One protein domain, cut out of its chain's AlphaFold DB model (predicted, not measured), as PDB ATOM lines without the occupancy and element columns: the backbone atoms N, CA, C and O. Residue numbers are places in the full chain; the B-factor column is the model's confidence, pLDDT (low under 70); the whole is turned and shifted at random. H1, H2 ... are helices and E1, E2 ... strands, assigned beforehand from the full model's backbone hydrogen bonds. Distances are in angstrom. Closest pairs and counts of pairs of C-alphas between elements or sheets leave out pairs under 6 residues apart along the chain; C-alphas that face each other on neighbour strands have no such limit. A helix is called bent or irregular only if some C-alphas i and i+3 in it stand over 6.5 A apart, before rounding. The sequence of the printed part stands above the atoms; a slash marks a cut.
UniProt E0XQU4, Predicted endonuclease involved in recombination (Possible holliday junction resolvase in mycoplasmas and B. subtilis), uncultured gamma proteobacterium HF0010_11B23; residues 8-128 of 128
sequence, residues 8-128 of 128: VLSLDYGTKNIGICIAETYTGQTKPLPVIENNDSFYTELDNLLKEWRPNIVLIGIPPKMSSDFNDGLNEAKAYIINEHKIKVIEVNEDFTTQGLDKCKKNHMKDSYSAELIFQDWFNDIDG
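What this domain is: This is residues 8 to 128 of the 128 residues of the protein "Predicted endonuclease involved in recombination (Possible holliday junction resolvase in mycoplasmas and B. subtilis)" of uncultured gamma proteobacterium HF0010_11B23 (UniProt E0XQU4). A strongly twisted sheet of five strands forms the core of three layers: H1 and H2 cover one face, while H4 packs on the other, where the sheet curls round it. Residues 97 to 109, of which 103 to 107 belong to H3, stick out from this body as a loop. The printed part has 121 residues, with four named helices and five named strands in the order E1 E2 E3 H1 E4 H2 E5 H3 H4, and its class is mixed, helices and strands. The mixed sheet runs E3 E2 E1 E4 E5, with only E1, E4 and E5 parallel neighbours in turn. The whole is compact, with a radius of gyration of the C-alphas of 13.9 A and spans of 39 by 35 by 24 A.

How they stand to each other: Start at E1, residues 8 to 13, E2, residues 17 to 24, and E3, residues 30 to 37: they form a meander, each strand the antiparallel neighbour of the one before, and two hairpins. Look for N 10 and O 21 at 2.8 A, and N 33 and O 20 at 2.8 A, within hydrogen-bond range. Next, H1, residues 42 to 53, is on the sheet at a height of 9.6 A and runs along the strands. E4, residues 57 to 62, is parallel to E1, with N 11 and O 59 at 2.8 A; E3, H1 and E4 make a split strand-helix-strand unit, two strands running the same way with E2 and E1 between them, its crossover right-handed. H2, residues 68 to 85, lies over E4 on the same face as H1, at a height of 9.5 A. H1 and H2 are close but not clearly touching, the closest C-alphas being those of Leu 50 and His 85, 7.9 A apart. E5, residues 88 to 93, is parallel to E4, with N 60 and O 90 at 2.9 A; E4, H2 and E5 make a right-handed strand-helix-strand unit, two parallel neighbours with a helix between. H3, residues 103 to 107, is not on the sheet. H4, residues 112 to 127, is on the opposite face from H1; its closest C-alpha to E2 is Ser 112, 4.3 A from that of Gly 19. In H1, H2 and H4 every O i to N i+4 pair is within hydrogen-bond range; in H3 it is 0 of 1, with 1 of 2 O i to N i+3 pairs.

Where its parts are: Find C-alpha 8 at (122.362, 142.732, 153.715), where E1 begins; it spans 15.3 A to C-alpha 13. E2 spans 23.4 A, E3 21.0 A and H1 16.2 A. E4 spans 15.9 A; H2 begins at C-alpha 68, (114.603, 168.730, 149.365), and spans 25.6 A. E5 spans 16.6 A. H3 spans 8.3 A and is irregular, but only just: C-alphas 104 and 107 are 6.7 A apart. H4 spans 23.2 A and ends at C-alpha 127, (126.330, 139.051, 139.635).

The domain as a whole: The two C-alphas farthest apart, those of Asn 83 and Cys 104, are 40.7 A apart. The printed part has no cut and no long link. The mean pLDDT of the printed part is 81.3; look for values under 70 at residue 64, residues 94 to 112 and residues 127 to 128.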
ATOM      1  N   VAL A   8     122.734 141.441 154.291       94.50
ATOM      2  CA  VAL A   8     122.362 142.732 153.715       94.50
ATOM      3  C   VAL A   8     121.013 143.149 154.273       94.50
ATOM      4  O   VAL A   8     120.063 142.372 154.230       94.50
ATOM      5  N   LEU A   9     120.924 144.369 154.793       94.88
ATOM      6  CA  LEU A   9     119.664 144.977 155.215       94.88
ATOM      7  C   LEU A   9     119.231 145.976 154.148       94.88
ATOM      8  O   LEU A   9     119.983 146.885 153.836       94.88
ATOM      9  N   SER A  10     118.038 145.823 153.593       93.31
ATOM     10  CA  SER A  10     117.492 146.734 152.587       93.31
ATOM     11  C   SER A  10     116.358 147.544 153.186       93.31
ATOM     12  O   SER A  10     115.488 146.980 153.854       93.31
ATOM     13  N   LEU A  11     116.397 148.851 152.956       91.19
ATOM     14  CA  LEU A  11     115.450 149.837 153.456       91.19
ATOM     15  C   LEU A  11     114.806 150.546 152.260       91.19
ATOM     16  O   LEU A  11     115.505 151.220 151.511       91.19
ATOM     17  N   ASP A  12     113.494 150.412 152.095       89.25
ATOM     18  CA  ASP A  12     112.694 151.306 151.244       89.25
ATOM     19  C   ASP A  12     112.375 152.544 152.084       89.25
ATOM     20  O   ASP A  12     111.518 152.491 152.971       89.25
ATOM     21  N   TYR A  13     113.145 153.621 151.898       85.81
ATOM     22  CA  TYR A  13     113.029 154.816 152.725       85.81
ATOM     23  C   TYR A  13     111.849 155.667 152.247       85.81
ATOM     24  O   TYR A  13     111.992 156.555 151.414       85.81
ATOM     25  N   GLY A  14     110.658 155.399 152.777       83.31
ATOM     26  CA  GLY A  14     109.458 156.180 152.500       83.31
ATOM     27  C   GLY A  14     109.256 157.351 153.467       83.31
ATOM     28  O   GLY A  14     109.788 157.398 154.573       83.31
ATOM     29  N   THR A  15     108.401 158.308 153.094       79.75
ATOM     30  CA  THR A  15     108.074 159.479 153.938       79.75
ATOM     31  C   THR A  15     107.209 159.158 155.161       79.75
ATOM     32  O   THR A  15     107.023 160.015 156.014       79.75
ATOM     33  N   LYS A  16     106.575 157.981 155.201       83.38
ATOM     34  CA  LYS A  16     105.639 157.585 156.273       83.38
ATOM     35  C   LYS A  16     105.990 156.236 156.869       83.38
ATOM     36  O   LYS A  16     106.044 156.111 158.081       83.38
ATOM     37  N   ASN A  17     106.231 155.259 156.003       86.81
ATOM     38  CA  ASN A  17     106.639 153.918 156.375       86.81
ATOM     39  C   ASN A  17     107.945 153.604 155.662       86.81
ATOM     40  O   ASN A  17     108.166 154.071 154.545       86.81
ATOM     41  N   ILE A  18     108.764 152.790 156.308       89.25
ATOM     42  CA  ILE A  18     110.029 152.293 155.803       89.25
ATOM     43  C   ILE A  18     109.897 150.779 155.708       89.25
ATOM     44  O   ILE A  18     109.723 150.083 156.715       89.25
ATOM     45  N   GLY A  19     109.920 150.274 154.477       89.56
ATOM     46  CA  GLY A  19     109.921 148.841 154.211       89.56
ATOM     47  C   GLY A  19     111.291 148.257 154.531       89.56
ATOM     48  O   GLY A  19     112.309 148.867 154.213       89.56
ATOM     49  N   ILE A  20     111.333 147.074 155.147       91.44
ATOM     50  CA  ILE A  20     112.597 146.450 155.552       91.44
ATOM     51  C   ILE A  20     112.665 145.011 155.071       91.44
ATOM     52  O   ILE A  20     111.705 144.247 155.193       91.44
ATOM     53  N   CYS A  21     113.828 144.624 154.563       92.50
ATOM     54  CA  CYS A  21     114.140 143.254 154.188       92.50
ATOM     55  C   CYS A  21     115.562 142.901 154.629       92.50
ATOM     56  O   CYS A  21     116.480 143.700 154.472       92.50
ATOM     57  N   ILE A  22     115.759 141.691 155.150       93.94
ATOM     58  CA  ILE A  22     117.090 141.119 155.365       93.94
ATOM     59  C   ILE A  22     117.371 140.089 154.274       93.94
ATOM     60  O   ILE A  22     116.469 139.361 153.864       93.94
ATOM     61  N   ALA A  23     118.602 140.026 153.786       92.88
ATOM     62  CA  ALA A  23     118.983 139.118 152.719       92.88
ATOM     63  C   ALA A  23     120.407 138.583 152.887       92.88
ATOM     64  O   ALA A  23     121.237 139.183 153.573       92.88
ATOM     65  N   GLU A  24     120.698 137.456 152.245       91.88
ATOM     66  CA  GLU A  24     122.028 136.852 152.221       91.88
ATOM     67  C   GLU A  24     122.549 136.749 150.787       91.88
ATOM     68  O   GLU A  24     121.943 136.129 149.917       91.88
ATOM     69  N   THR A  25     123.734 137.305 150.546       90.19
ATOM     70  CA  THR A  25     124.357 137.347 149.208       90.19
ATOM     71  C   THR A  25     124.837 135.993 148.685       90.19
ATOM     72  O   THR A  25     125.002 135.833 147.481       90.19
ATOM     73  N   TYR A  26     125.084 135.001 149.542       87.00
ATOM     74  CA  TYR A  26     125.531 133.687 149.071       87.00
ATOM     75  C   TYR A  26     124.381 132.878 148.463       87.00
ATOM     76  O   TYR A  26     124.523 132.307 147.384       87.00
ATOM     77  N   THR A  27     123.239 132.842 149.153       87.06
ATOM     78  CA  THR A  27     122.053 132.084 148.732       87.06
ATOM     79  C   THR A  27     121.062 132.914 147.917       87.06
ATOM     80  O   THR A  27     120.203 132.338 147.255       87.06
ATOM     81  N   GLY A  28     121.155 134.247 147.973       85.88
ATOM     82  CA  GLY A  28     120.167 135.166 147.401       85.88
ATOM     83  C   GLY A  28     118.832 135.164 148.154       85.88
ATOM     84  O   GLY A  28     117.860 135.739 147.667       85.88
ATOM     85  N   GLN A  29     118.753 134.498 149.315       88.44
ATOM     86  CA  GLN A  29     117.526 134.428 150.098       88.44
ATOM     87  C   GLN A  29     117.226 135.767 150.755       88.44
ATOM     88  O   GLN A  29     118.112 136.432 151.290       88.44
ATOM     89  N   THR A  30     115.947 136.107 150.755       89.94
ATOM     90  CA  THR A  30     115.373 137.332 151.300       89.94
ATOM     91  C   THR A  30     114.345 136.975 152.366       89.94
ATOM     92  O   THR A  30     113.646 135.962 152.295       89.94
ATOM     93  N   LYS A  31     114.244 137.816 153.389       90.06
ATOM     94  CA  LYS A  31     113.210 137.740 154.412       90.06
ATOM     95  C   LYS A  31     112.686 139.153 154.675       90.06
ATOM     96  O   LYS A  31     113.399 139.960 155.278       90.06
ATOM     97  N   PRO A  32     111.441 139.457 154.273       88.94
ATOM     98  CA  PRO A  32     110.820 140.726 154.612       88.94
ATOM     99  C   PRO A  32     110.607 140.812 156.126       88.94
ATOM    100  O   PRO A  32     110.194 139.844 156.774       88.94
ATOM    101  N   LEU A  33     110.895 141.981 156.684       89.38
ATOM    102  CA  LEU A  33     110.682 142.320 158.085       89.38
ATOM    103  C   LEU A  33     109.464 143.252 158.221       89.38
ATOM    104  O   LEU A  33     108.978 143.787 157.213       89.38
ATOM    105  N   PRO A  34     108.917 143.413 159.442       86.00
ATOM    106  CA  PRO A  34     107.882 144.402 159.699       86.00
ATOM    107  C   PRO A  34     108.323 145.794 159.247       86.00
ATOM    108  O   PRO A  34     109.494 146.151 159.348       86.00
ATOM    109  N   VAL A  35     107.364 146.551 158.728       87.94
ATOM    110  CA  VAL A  35     107.571 147.945 158.336       87.94
ATOM    111  C   VAL A  35     107.780 148.792 159.586       87.94
ATOM    112  O   VAL A  35     107.136 148.537 160.605       87.94
ATOM    113  N   ILE A  36     108.655 149.788 159.498       89.06
ATOM    114  CA  ILE A  36     108.880 150.768 160.566       89.06
ATOM    115  C   ILE A  36     108.238 152.086 160.145       89.06
ATOM    116  O   ILE A  36     108.295 152.460 158.975       89.06
ATOM    117  N   GLU A  37     107.622 152.808 161.070       88.81
ATOM    118  CA  GLU A  37     107.132 154.157 160.785       88.81
ATOM    119  C   GLU A  37     108.300 155.153 160.738       88.81
ATOM    120  O   GLU A  37     109.191 155.134 161.584       88.81
ATOM    121  N   ASN A  38     108.297 156.058 159.757       87.69
ATOM    122  CA  ASN A  38     109.297 157.120 159.639       87.69
ATOM    123  C   ASN A  38     108.972 158.266 160.612       87.69
ATOM    124  O   ASN A  38     108.482 159.327 160.223       87.69
ATOM    125  N   ASN A  39     109.159 157.997 161.901       88.88
ATOM    126  CA  ASN A  39     108.966 158.926 163.009       88.88
ATOM    127  C   ASN A  39     110.143 158.795 164.006       88.88
ATOM    128  O   ASN A  39     111.122 158.105 163.728       88.88
ATOM    129  N   ASP A  40     110.059 159.419 165.182       86.12
ATOM    130  CA  ASP A  40     111.134 159.386 166.189       86.12
ATOM    131  C   ASP A  40     111.531 157.962 166.659       86.12
ATOM    132  O   ASP A  40     112.658 157.753 167.118       86.12
ATOM    133  N   SER A  41     110.645 156.961 166.544       88.69
ATOM    134  CA  SER A  41     110.934 155.559 166.885       88.69
ATOM    135  C   SER A  41     111.818 154.856 165.858       88.69
ATOM    136  O   SER A  41     112.469 153.869 166.217       88.69
ATOM    137  N   PHE A  42     111.920 155.390 164.633       89.69
ATOM    138  CA  PHE A  42     112.683 154.793 163.536       89.69
ATOM    139  C   PHE A  42     114.105 154.429 163.955       89.69
ATOM    140  O   PHE A  42     114.530 153.289 163.777       89.69
ATOM    141  N   TYR A  43     114.825 155.368 164.570       90.38
ATOM    142  CA  TYR A  43     116.213 155.154 164.977       90.38
ATOM    143  C   TYR A  43     116.350 154.049 166.022       90.38
ATOM    144  O   TYR A  43     117.275 153.248 165.949       90.38
ATOM    145  N   THR A  44     115.408 153.962 166.965       92.19
ATOM    146  CA  THR A  44     115.427 152.935 168.018       92.19
ATOM    147  C   THR A  44     115.163 151.547 167.438       92.19
ATOM    148  O   THR A  44     115.827 150.573 167.799       92.19
ATOM    149  N   GLU A  45     114.192 151.441 166.538       91.94
ATOM    150  CA  GLU A  45     113.850 150.179 165.888       91.94
ATOM    151  C   GLU A  45     114.943 149.733 164.907       91.94
ATOM    152  O   GLU A  45     115.341 148.565 164.924       91.94
ATOM    153  N   LEU A  46     115.509 150.664 164.132       91.19
ATOM    154  CA  LEU A  46     116.672 150.423 163.281       91.19
ATOM    155  C   LEU A  46     117.854 149.905 164.109       91.19
ATOM    156  O   LEU A  46     118.468 148.906 163.741       91.19
ATOM    157  N   ASP A  47     118.136 150.520 165.256       92.56
ATOM    158  CA  ASP A  47     119.188 150.087 166.175       92.56
ATOM    159  C   ASP A  47     119.024 148.637 166.632       92.56
ATOM    160  O   ASP A  47     119.997 147.878 166.686       92.56
ATOM    161  N   ASN A  48     117.794 148.249 166.971       92.69
ATOM    162  CA  ASN A  48     117.484 146.882 167.376       92.69
ATOM    163  C   ASN A  48     117.743 145.903 166.227       92.69
ATOM    164  O   ASN A  48     118.398 144.882 166.439       92.69
ATOM    165  N   LEU A  49     117.319 146.246 165.009       91.81
ATOM    166  CA  LEU A  49     117.557 145.426 163.821       91.81
ATOM    167  C   LEU A  49     119.044 145.304 163.481       91.81
ATOM    168  O   LEU A  49     119.518 144.204 163.192       91.81
ATOM    169  N   LEU A  50     119.801 146.400 163.546       90.94
ATOM    170  CA  LEU A  50     121.240 146.393 163.285       90.94
ATOM    171  C   LEU A  50     121.998 145.558 164.329       90.94
ATOM    172  O   LEU A  50     122.919 144.821 163.974       90.94
ATOM    173  N   LYS A  51     121.581 145.600 165.603       91.25
ATOM    174  CA  LYS A  51     122.165 144.778 166.680       91.25
ATOM    175  C   LYS A  51     121.807 143.298 166.556       91.25
ATOM    176  O   LYS A  51     122.668 142.457 166.829       91.25
ATOM    177  N   GLU A  52     120.570 142.993 166.170       92.69
ATOM    178  CA  GLU A  52     120.062 141.627 166.006       92.69
ATOM    179  C   GLU A  52     120.699 140.937 164.797       92.69
ATOM    180  O   GLU A  52     121.286 139.863 164.933       92.69
ATOM    181  N   TRP A  53     120.625 141.570 163.624       92.00
ATOM    182  CA  TRP A  53     121.009 140.947 162.355       92.00
ATOM    183  C   TRP A  53     122.467 141.178 161.966       92.00
ATOM    184  O   TRP A  53     122.996 140.419 161.156       92.00
ATOM    185  N   ARG A  54     123.123 142.198 162.536       92.00
ATOM    186  CA  ARG A  54     124.524 142.571 162.259       92.00
ATOM    187  C   ARG A  54     124.859 142.570 160.760       92.00
ATOM    188  O   ARG A  54     125.763 141.843 160.336       92.00
ATOM    189  N   PRO A  55     124.131 143.350 159.943       94.00
ATOM    190  CA  PRO A  55     124.344 143.347 158.507       94.00
ATOM    191  C   PRO A  55     125.728 143.901 158.157       94.00
ATOM    192  O   PRO A  55     126.252 144.808 158.802       94.00
ATOM    193  N   ASN A  56     126.318 143.366 157.092       93.56
ATOM    194  CA  ASN A  56     127.571 143.868 156.537       93.56
ATOM    195  C   ASN A  56     127.348 145.112 155.670       93.56
ATOM    196  O   ASN A  56     128.257 145.929 155.512       93.56
ATOM    197  N   ILE A  57     126.168 145.210 155.056       93.06
ATOM    198  CA  ILE A  57     125.793 146.262 154.114       93.06
ATOM    199  C   ILE A  57     124.345 146.664 154.391       93.06
ATOM    200  O   ILE A  57     123.495 145.797 154.602       93.06
ATOM    201  N   VAL A  58     124.072 147.966 154.353       94.62
ATOM    202  CA  VAL A  58     122.715 148.509 154.300       94.62
ATOM    203  C   VAL A  58     122.467 149.084 152.907       94.62
ATOM    204  O   VAL A  58     123.244 149.909 152.432       94.62
ATOM    205  N   LEU A  59     121.404 148.638 152.247       93.19
ATOM    206  CA  LEU A  59     120.899 149.213 151.006       93.19
ATOM    207  C   LEU A  59     119.765 150.174 151.342       93.19
ATOM    208  O   LEU A  59     118.896 149.834 152.142       93.19
ATOM    209  N   ILE A  60     119.765 151.352 150.729       91.81
ATOM    210  CA  ILE A  60     118.678 152.319 150.865       91.81
ATOM    211  C   ILE A  60     118.116 152.618 149.481       91.81
ATOM    212  O   ILE A  60     118.824 153.149 148.624       91.81
ATOM    213  N   GLY A  61     116.852 152.255 149.279       87.81
ATOM    214  CA  GLY A  61     116.073 152.612 148.106       87.81
ATOM    215  C   GLY A  61     115.769 154.096 148.112       87.81
ATOM    216  O   GLY A  61     115.346 154.651 149.131       87.81
ATOM    217  N   ILE A  62     116.033 154.739 146.980       83.06
ATOM    218  CA  ILE A  62     115.741 156.151 146.777       83.06
ATOM    219  C   ILE A  62     114.776 156.318 145.601       83.06
ATOM    220  O   ILE A  62     115.045 155.817 144.502       83.06
ATOM    221  N   PRO A  63     113.650 157.032 145.792       77.38
ATOM    222  CA  PRO A  63     112.709 157.270 144.717       77.38
ATOM    223  C   PRO A  63     113.338 158.192 143.659       77.38
ATOM    224  O   PRO A  63     114.075 159.119 143.995       77.38
ATOM    225  N   PRO A  64     112.989 158.040 142.370       68.88
ATOM    226  CA  PRO A  64     113.588 158.824 141.284       68.88
ATOM    227  C   PRO A  64     113.262 160.328 141.348       68.88
ATOM    228  O   PRO A  64     113.927 161.147 140.716       68.88
ATOM    229  N   LYS A  65     112.223 160.718 142.099       72.62
ATOM    230  CA  LYS A  65     111.875 162.118 142.372       72.62
ATOM    231  C   LYS A  65     111.912 162.371 143.873       72.62
ATOM    232  O   LYS A  65     110.978 162.003 144.577       72.62
ATOM    233  N   MET A  66     112.960 163.047 144.329       72.12
ATOM    234  CA  MET A  66     113.142 163.428 145.731       72.12
ATOM    235  C   MET A  66     112.843 164.918 145.922       72.12
ATOM    236  O   MET A  66     113.293 165.754 145.134       72.12
ATOM    237  N   SER A  67     112.075 165.259 146.958       78.00
ATOM    238  CA  SER A  67     111.995 166.636 147.457       78.00
ATOM    239  C   SER A  67     113.255 166.981 148.261       78.00
ATOM    240  O   SER A  67     113.993 166.088 148.682       78.00
ATOM    241  N   SER A  68     113.511 168.272 148.490       79.19
ATOM    242  CA  SER A  68     114.603 168.730 149.365       79.19
ATOM    243  C   SER A  68     114.505 168.114 150.762       79.19
ATOM    244  O   SER A  68     115.468 167.527 151.237       79.19
ATOM    245  N   ASP A  69     113.311 168.144 151.352       80.06
ATOM    246  CA  ASP A  69     113.076 167.678 152.723       80.06
ATOM    247  C   ASP A  69     113.313 166.165 152.864       80.06
ATOM    248  O   ASP A  69     113.794 165.687 153.888       80.06
ATOM    249  N   PHE A  70     113.014 165.401 151.808       83.06
ATOM    250  CA  PHE A  70     113.287 163.968 151.771       83.06
ATOM    251  C   PHE A  70     114.791 163.677 151.723       83.06
ATOM    252  O   PHE A  70     115.270 162.788 152.424       83.06
ATOM    253  N   ASN A  71     115.539 164.440 150.920       84.56
ATOM    254  CA  ASN A  71     116.992 164.308 150.846       84.56
ATOM    255  C   ASN A  71     117.660 164.599 152.190       84.56
ATOM    256  O   ASN A  71     118.614 163.909 152.548       84.56
ATOM    257  N   ASP A  72     117.167 165.587 152.935       86.62
ATOM    258  CA  ASP A  72     117.722 165.932 154.243       86.62
ATOM    259  C   ASP A  72     117.541 164.779 155.242       86.62
ATOM    260  O   ASP A  72     118.529 164.318 155.818       86.62
ATOM    261  N   GLY A  73     116.326 164.226 155.356       86.44
ATOM    262  CA  GLY A  73     116.057 163.069 156.224       86.44
ATOM    263  C   GLY A  73     116.830 161.810 155.813       86.44
ATOM    264  O   GLY A  73     117.407 161.116 156.651       86.44
ATOM    265  N   LEU A  74     116.937 161.548 154.507       88.12
ATOM    266  CA  LEU A  74     117.744 160.450 153.976       88.12
ATOM    267  C   LEU A  74     119.231 160.613 154.335       88.12
ATOM    268  O   LEU A  74     119.892 159.652 154.729       88.12
ATOM    269  N   ASN A  75     119.780 161.820 154.180       90.00
ATOM    270  CA  ASN A  75     121.173 162.110 154.516       90.00
ATOM    271  C   ASN A  75     121.441 161.947 156.016       90.00
ATOM    272  O   ASN A  75     122.490 161.415 156.381       90.00
ATOM    273  N   GLU A  76     120.491 162.336 156.865       90.31
ATOM    274  CA  GLU A  76     120.556 162.125 158.311       90.31
ATOM    275  C   GLU A  76     120.578 160.629 158.660       90.31
ATOM    276  O   GLU A  76     121.495 160.171 159.348       90.31
ATOM    277  N   ALA A  77     119.655 159.841 158.099       89.69
ATOM    278  CA  ALA A  77     119.603 158.393 158.310       89.69
ATOM    279  C   ALA A  77     120.892 157.691 157.840       89.69
ATOM    280  O   ALA A  77     121.439 156.837 158.544       89.69
ATOM    281  N   LYS A  78     121.432 158.083 156.678       91.81
ATOM    282  CA  LYS A  78     122.722 157.580 156.172       91.81
ATOM    283  C   LYS A  78     123.866 157.909 157.124       91.81
ATOM    284  O   LYS A  78     124.652 157.026 157.469       91.81
ATOM    285  N   ALA A  79     123.961 159.169 157.545       91.06
ATOM    286  CA  ALA A  79     124.999 159.618 158.462       91.06
ATOM    287  C   ALA A  79     124.923 158.863 159.795       91.06
ATOM    288  O   ALA A  79     125.960 158.447 160.306       91.06
ATOM    289  N   TYR A  80     123.718 158.621 160.311       91.25
ATOM    290  CA  TYR A  80     123.497 157.836 161.523       91.25
ATOM    291  C   TYR A  80     124.058 156.412 161.399       91.25
ATOM    292  O   TYR A  80     124.885 156.000 162.210       91.25
ATOM    293  N   ILE A  81     123.698 155.679 160.340       91.50
ATOM    294  CA  ILE A  81     124.161 154.294 160.127       91.50
ATOM    295  C   ILE A  81     125.690 154.229 159.981       91.50
ATOM    296  O   ILE A  81     126.344 153.347 160.548       91.50
ATOM    297  N   ILE A  82     126.276 155.166 159.234       91.44
ATOM    298  CA  ILE A  82     127.722 155.203 158.986       91.44
ATOM    299  C   ILE A  82     128.488 155.582 160.258       91.44
ATOM    300  O   ILE A  82     129.507 154.961 160.561       91.44
ATOM    301  N   ASN A  83     128.026 156.583 161.007       90.88
ATOM    302  CA  ASN A  83     128.758 157.096 162.164       90.88
ATOM    303  C   ASN A  83     128.603 156.195 163.394       90.88
ATOM    304  O   ASN A  83     129.608 155.863 164.028       90.88
ATOM    305  N   GLU A  84     127.377 155.762 163.701       89.69
ATOM    306  CA  GLU A  84     127.083 154.985 164.910       89.69
ATOM    307  C   GLU A  84     127.452 153.510 164.740       89.69
ATOM    308  O   GLU A  84     128.121 152.923 165.594       89.69
ATOM    309  N   HIS A  85     127.079 152.906 163.609       87.81
ATOM    310  CA  HIS A  85     127.260 151.465 163.394       87.81
ATOM    311  C   HIS A  85     128.470 151.120 162.530       87.81
ATOM    312  O   HIS A  85     128.896 149.966 162.516       87.81
ATOM    313  N   LYS A  86     129.062 152.102 161.833       90.56
ATOM    314  CA  LYS A  86     130.209 151.902 160.921       90.56
ATOM    315  C   LYS A  86     129.929 150.866 159.833       90.56
ATOM    316  O   LYS A  86     130.836 150.165 159.382       90.56
ATOM    317  N   ILE A  87     128.668 150.773 159.414       92.25
ATOM    318  CA  ILE A  87     128.219 149.848 158.374       92.25
ATOM    319  C   ILE A  87     128.263 150.557 157.021       92.25
ATOM    320  O   ILE A  87     127.985 151.751 156.908       92.25
ATOM    321  N   LYS A  88     128.628 149.813 155.972       92.69
ATOM    322  CA  LYS A  88     128.619 150.330 154.604       92.69
ATOM    323  C   LYS A  88     127.179 150.557 154.150       92.69
ATOM    324  O   LYS A  88     126.398 149.609 154.124       92.69
ATOM    325  N   VAL A  89     126.873 151.776 153.721       93.62
ATOM    326  CA  VAL A  89     125.582 152.131 153.123       93.62
ATOM    327  C   VAL A  89     125.732 152.268 151.609       93.62
ATOM    328  O   VAL A  89     126.734 152.807 151.135       93.62
ATOM    329  N   ILE A  90     124.769 151.747 150.852       91.81
ATOM    330  CA  ILE A  90     124.693 151.856 149.391       91.81
ATOM    331  C   ILE A  90     123.301 152.360 149.024       91.81
ATOM    332  O   ILE A  90     122.300 151.836 149.502       91.81
ATOM    333  N   GLU A  91     123.248 153.373 148.170       90.06
ATOM    334  CA  GLU A  91     121.999 153.904 147.629       90.06
ATOM    335  C   GLU A  91     121.641 153.140 146.353       90.06
ATOM    336  O   GLU A  91     122.501 152.931 145.493       90.06
ATOM    337  N   VAL A  92     120.386 152.711 146.244       86.81
ATOM    338  CA  VAL A  92     119.857 151.984 145.087       86.81
ATOM    339  C   VAL A  92     118.730 152.816 144.493       86.81
ATOM    340  O   VAL A  92     117.762 153.146 145.177       86.81
ATOM    341  N   ASN A  93     118.871 153.186 143.221       79.81
ATOM    342  CA  ASN A  93     117.841 153.947 142.528       79.81
ATOM    343  C   ASN A  93     116.647 153.044 142.241       79.81
ATOM    344  O   ASN A  93     116.754 152.100 141.468       79.81
ATOM    345  N   GLU A  94     115.487 153.397 142.779       67.44
ATOM    346  CA  GLU A  94     114.225 152.717 142.494       67.44
ATOM    347  C   GLU A  94     113.639 153.137 141.141       67.44
ATOM    348  O   GLU A  94     112.427 153.326 140.999       67.44
ATOM    349  N   ASP A  95     114.481 153.344 140.127       63.97
ATOM    350  CA  ASP A  95     113.998 153.618 138.780       63.97
ATOM    351  C   ASP A  95     113.455 152.304 138.214       63.97
ATOM    352  O   ASP A  95     114.096 151.600 137.436       63.97
ATOM    353  N   PHE A  96     112.266 151.928 138.698       54.69
ATOM    354  CA  PHE A  96     111.478 150.791 138.264       54.69
ATOM    355  C   PHE A  96     111.130 151.024 136.795       54.69
ATOM    356  O   PHE A  96     110.039 151.500 136.449       54.69
ATOM    357  N   THR A  97     112.083 150.723 135.911       41.69
ATOM    358  CA  THR A  97     111.890 150.797 134.472       41.69
ATOM    359  C   THR A  97     110.647 149.983 134.156       41.69
ATOM    360  O   THR A  97     110.483 148.814 134.507       41.69
ATOM    361  N   THR A  98     109.673 150.677 133.586       42.66
ATOM    362  CA  THR A  98     108.254 150.321 133.626       42.66
ATOM    363  C   THR A  98     107.901 149.167 132.676       42.66
ATOM    364  O   THR A  98     106.775 149.089 132.193       42.66
ATOM    365  N   GLN A  99     108.859 148.290 132.361       39.69
ATOM    366  CA  GLN A  99     108.750 147.297 131.292       39.69
ATOM    367  C   GLN A  99     108.588 145.848 131.773       39.69
ATOM    368  O   GLN A  99     108.245 145.004 130.954       39.69
ATOM    369  N   GLY A 100     108.772 145.542 133.066       44.03
ATOM    370  CA  GLY A 100     108.759 144.145 133.545       44.03
ATOM    371  C   GLY A 100     107.700 143.767 134.585       44.03
ATOM    372  O   GLY A 100     107.351 142.595 134.698       44.03
ATOM    373  N   LEU A 101     107.170 144.721 135.357       44.81
ATOM    374  CA  LEU A 101     106.220 144.419 136.434       44.81
ATOM    375  C   LEU A 101     104.783 144.647 135.959       44.81
ATOM    376  O   LEU A 101     104.351 145.786 135.762       44.81
ATOM    377  N   ASP A 102     104.036 143.551 135.802       42.31
ATOM    378  CA  ASP A 102     102.595 143.568 135.557       42.31
ATOM    379  C   ASP A 102     101.900 144.577 136.483       42.31
ATOM    380  O   ASP A 102     101.983 144.493 137.715       42.31
ATOM    381  N   LYS A 103     101.149 145.511 135.883       42.59
ATOM    382  CA  LYS A 103     100.327 146.522 136.581       42.59
ATOM    383  C   LYS A 103      99.427 145.917 137.671       42.59
ATOM    384  O   LYS A 103      99.021 146.629 138.583       42.59
ATOM    385  N   CYS A 104      99.148 144.617 137.603       41.66
ATOM    386  CA  CYS A 104      98.342 143.858 138.553       41.66
ATOM    387  C   CYS A 104      98.948 143.764 139.967       41.66
ATOM    388  O   CYS A 104      98.190 143.658 140.928       41.66
ATOM    389  N   LYS A 105     100.279 143.856 140.135       44.28
ATOM    390  CA  LYS A 105     100.920 143.825 141.469       44.28
ATOM    391  C   LYS A 105     100.939 145.182 142.190       44.28
ATOM    392  O   LYS A 105     101.288 145.229 143.364       44.28
ATOM    393  N   LYS A 106     100.505 146.270 141.536       45.12
ATOM    394  CA  LYS A 106     100.511 147.630 142.116       45.12
ATOM    395  C   LYS A 106      99.486 147.855 143.236       45.12
ATOM    396  O   LYS A 106      99.655 148.789 144.006       45.12
ATOM    397  N   ASN A 107      98.447 147.022 143.349       43.34
ATOM    398  CA  ASN A 107      97.332 147.275 144.278       43.34
ATOM    399  C   ASN A 107      97.441 146.580 145.649       43.34
ATOM    400  O   ASN A 107      96.562 146.772 146.482       43.34
ATOM    401  N   HIS A 108      98.489 145.792 145.903       43.00
ATOM    402  CA  HIS A 108      98.729 145.133 147.198       43.00
ATOM    403  C   HIS A 108     100.232 144.935 147.456       43.00
ATOM    404  O   HIS A 108     100.666 143.874 147.909       43.00
ATOM    405  N   MET A 109     101.055 145.936 147.140       49.72
ATOM    406  CA  MET A 109     102.454 145.910 147.566       49.72
ATOM    407  C   MET A 109     102.453 146.105 149.084       49.72
ATOM    408  O   MET A 109     102.189 147.193 149.576       49.72
ATOM    409  N   LYS A 110     102.628 145.014 149.838       57.66
ATOM    410  CA  LYS A 110     103.009 145.114 151.251       57.66
ATOM    411  C   LYS A 110     104.350 145.843 151.252       57.66
ATOM    412  O   LYS A 110     105.237 145.365 150.555       57.66
ATOM    413  N   ASP A 111     104.489 146.956 151.970       60.75
ATOM    414  CA  ASP A 111     105.657 147.852 151.860       60.75
ATOM    415  C   ASP A 111     107.015 147.114 152.015       60.75
ATOM    416  O   ASP A 111     108.014 147.493 151.415       60.75
ATOM    417  N   SER A 112     107.065 145.969 152.709       66.12
ATOM    418  CA  SER A 112     108.265 145.116 152.790       66.12
ATOM    419  C   SER A 112     108.693 144.444 151.466       66.12
ATOM    420  O   SER A 112     109.832 143.995 151.360       66.12
ATOM    421  N   TYR A 113     107.815 144.339 150.461       77.19
ATOM    422  CA  TYR A 113     108.140 143.760 149.147       77.19
ATOM    423  C   TYR A 113     109.002 144.706 148.304       77.19
ATOM    424  O   TYR A 113     109.841 144.241 147.540       77.19
ATOM    425  N   SER A 114     108.850 146.024 148.470       78.38
ATOM    426  CA  SER A 114     109.746 147.004 147.845       78.38
ATOM    427  C   SER A 114     111.186 146.803 148.318       78.38
ATOM    428  O   SER A 114     112.100 146.713 147.505       78.38
ATOM    429  N   ALA A 115     111.374 146.623 149.630       85.06
ATOM    430  CA  ALA A 115     112.682 146.373 150.230       85.06
ATOM    431  C   ALA A 115     113.355 145.099 149.702       85.06
ATOM    432  O   ALA A 115     114.573 145.049 149.543       85.06
ATOM    433  N   GLU A 116     112.564 144.073 149.398       87.75
ATOM    434  CA  GLU A 116     113.055 142.864 148.744       87.75
ATOM    435  C   GLU A 116     113.503 143.132 147.299       87.75
ATOM    436  O   GLU A 116     114.566 142.662 146.892       87.75
ATOM    437  N   LEU A 117     112.733 143.911 146.534       85.25
ATOM    438  CA  LEU A 117     113.083 144.276 145.157       85.25
ATOM    439  C   LEU A 117     114.383 145.084 145.091       85.25
ATOM    440  O   LEU A 117     115.205 144.799 144.226       85.25
ATOM    441  N   ILE A 118     114.596 146.016 146.026       87.31
ATOM    442  CA  ILE A 118     115.849 146.782 146.146       87.31
ATOM    443  C   ILE A 118     117.053 145.840 146.254       87.31
ATOM    444  O   ILE A 118     118.056 146.024 145.564       87.31
ATOM    445  N   PHE A 119     116.956 144.814 147.108       89.25
ATOM    446  CA  PHE A 119     118.020 143.821 147.233       89.25
ATOM    447  C   PHE A 119     118.229 143.052 145.933       89.25
ATOM    448  O   PHE A 119     119.370 142.881 145.516       89.25
ATOM    449  N   GLN A 120     117.149 142.568 145.314       86.88
ATOM    450  CA  GLN A 120     117.237 141.758 144.099       86.88
ATOM    451  C   GLN A 120     117.873 142.537 142.944       86.88
ATOM    452  O   GLN A 120     118.703 141.983 142.232       86.88
ATOM    453  N   ASP A 121     117.527 143.813 142.787       85.69
ATOM    454  CA  ASP A 121     118.096 144.688 141.761       85.69
ATOM    455  C   ASP A 121     119.610 144.863 141.962       85.69
ATOM    456  O   ASP A 121     120.410 144.493 141.104       85.69
ATOM    457  N   TRP A 122     120.016 145.264 143.169       87.69
ATOM    458  CA  TRP A 122     121.427 145.391 143.541       87.69
ATOM    459  C   TRP A 122     122.206 144.070 143.430       87.69
ATOM    460  O   TRP A 122     123.377 144.054 143.053       87.69
ATOM    461  N   PHE A 123     121.570 142.950 143.780       86.19
ATOM    462  CA  PHE A 123     122.182 141.626 143.721       86.19
ATOM    463  C   PHE A 123     122.428 141.181 142.276       86.19
ATOM    464  O   PHE A 123     123.509 140.670 141.975       86.19
ATOM    465  N   ASN A 124     121.469 141.432 141.380       83.75
ATOM    466  CA  ASN A 124     121.602 141.143 139.953       83.75
ATOM    467  C   ASN A 124     122.698 141.995 139.297       83.75
ATOM    468  O   ASN A 124     123.468 141.464 138.502       83.75
ATOM    469  N   ASP A 125     122.818 143.271 139.670       80.88
ATOM    470  CA  ASP A 125     123.862 144.170 139.155       80.88
ATOM    471  C   ASP A 125     125.285 143.738 139.551       80.88
ATOM    472  O   ASP A 125     126.249 144.028 138.844       80.88
ATOM    473  N   ILE A 126     125.442 143.051 140.688       74.31
ATOM    474  CA  ILE A 126     126.746 142.555 141.156       74.31
ATOM    475  C   ILE A 126     127.116 141.210 140.529       74.31
ATOM    476  O   ILE A 126     128.305 140.928 140.362       74.31
ATOM    477  N   ASP A 127     126.124 140.366 140.247       59.84
ATOM    478  CA  ASP A 127     126.330 139.051 139.635       59.84
ATOM    479  C   ASP A 127     126.414 139.096 138.094       59.84
ATOM    480  O   ASP A 127     126.849 138.106 137.497       59.84
ATOM    481  N   GLY A 128     125.983 140.198 137.465       47.66
ATOM    482  CA  GLY A 128     125.976 140.399 136.009       47.66
ATOM    483  C   GLY A 128     127.236 141.015 135.404       47.66
ATOM    484  O   GLY A 128     128.362 140.731 135.873       47.66
TER     485      GLY A 128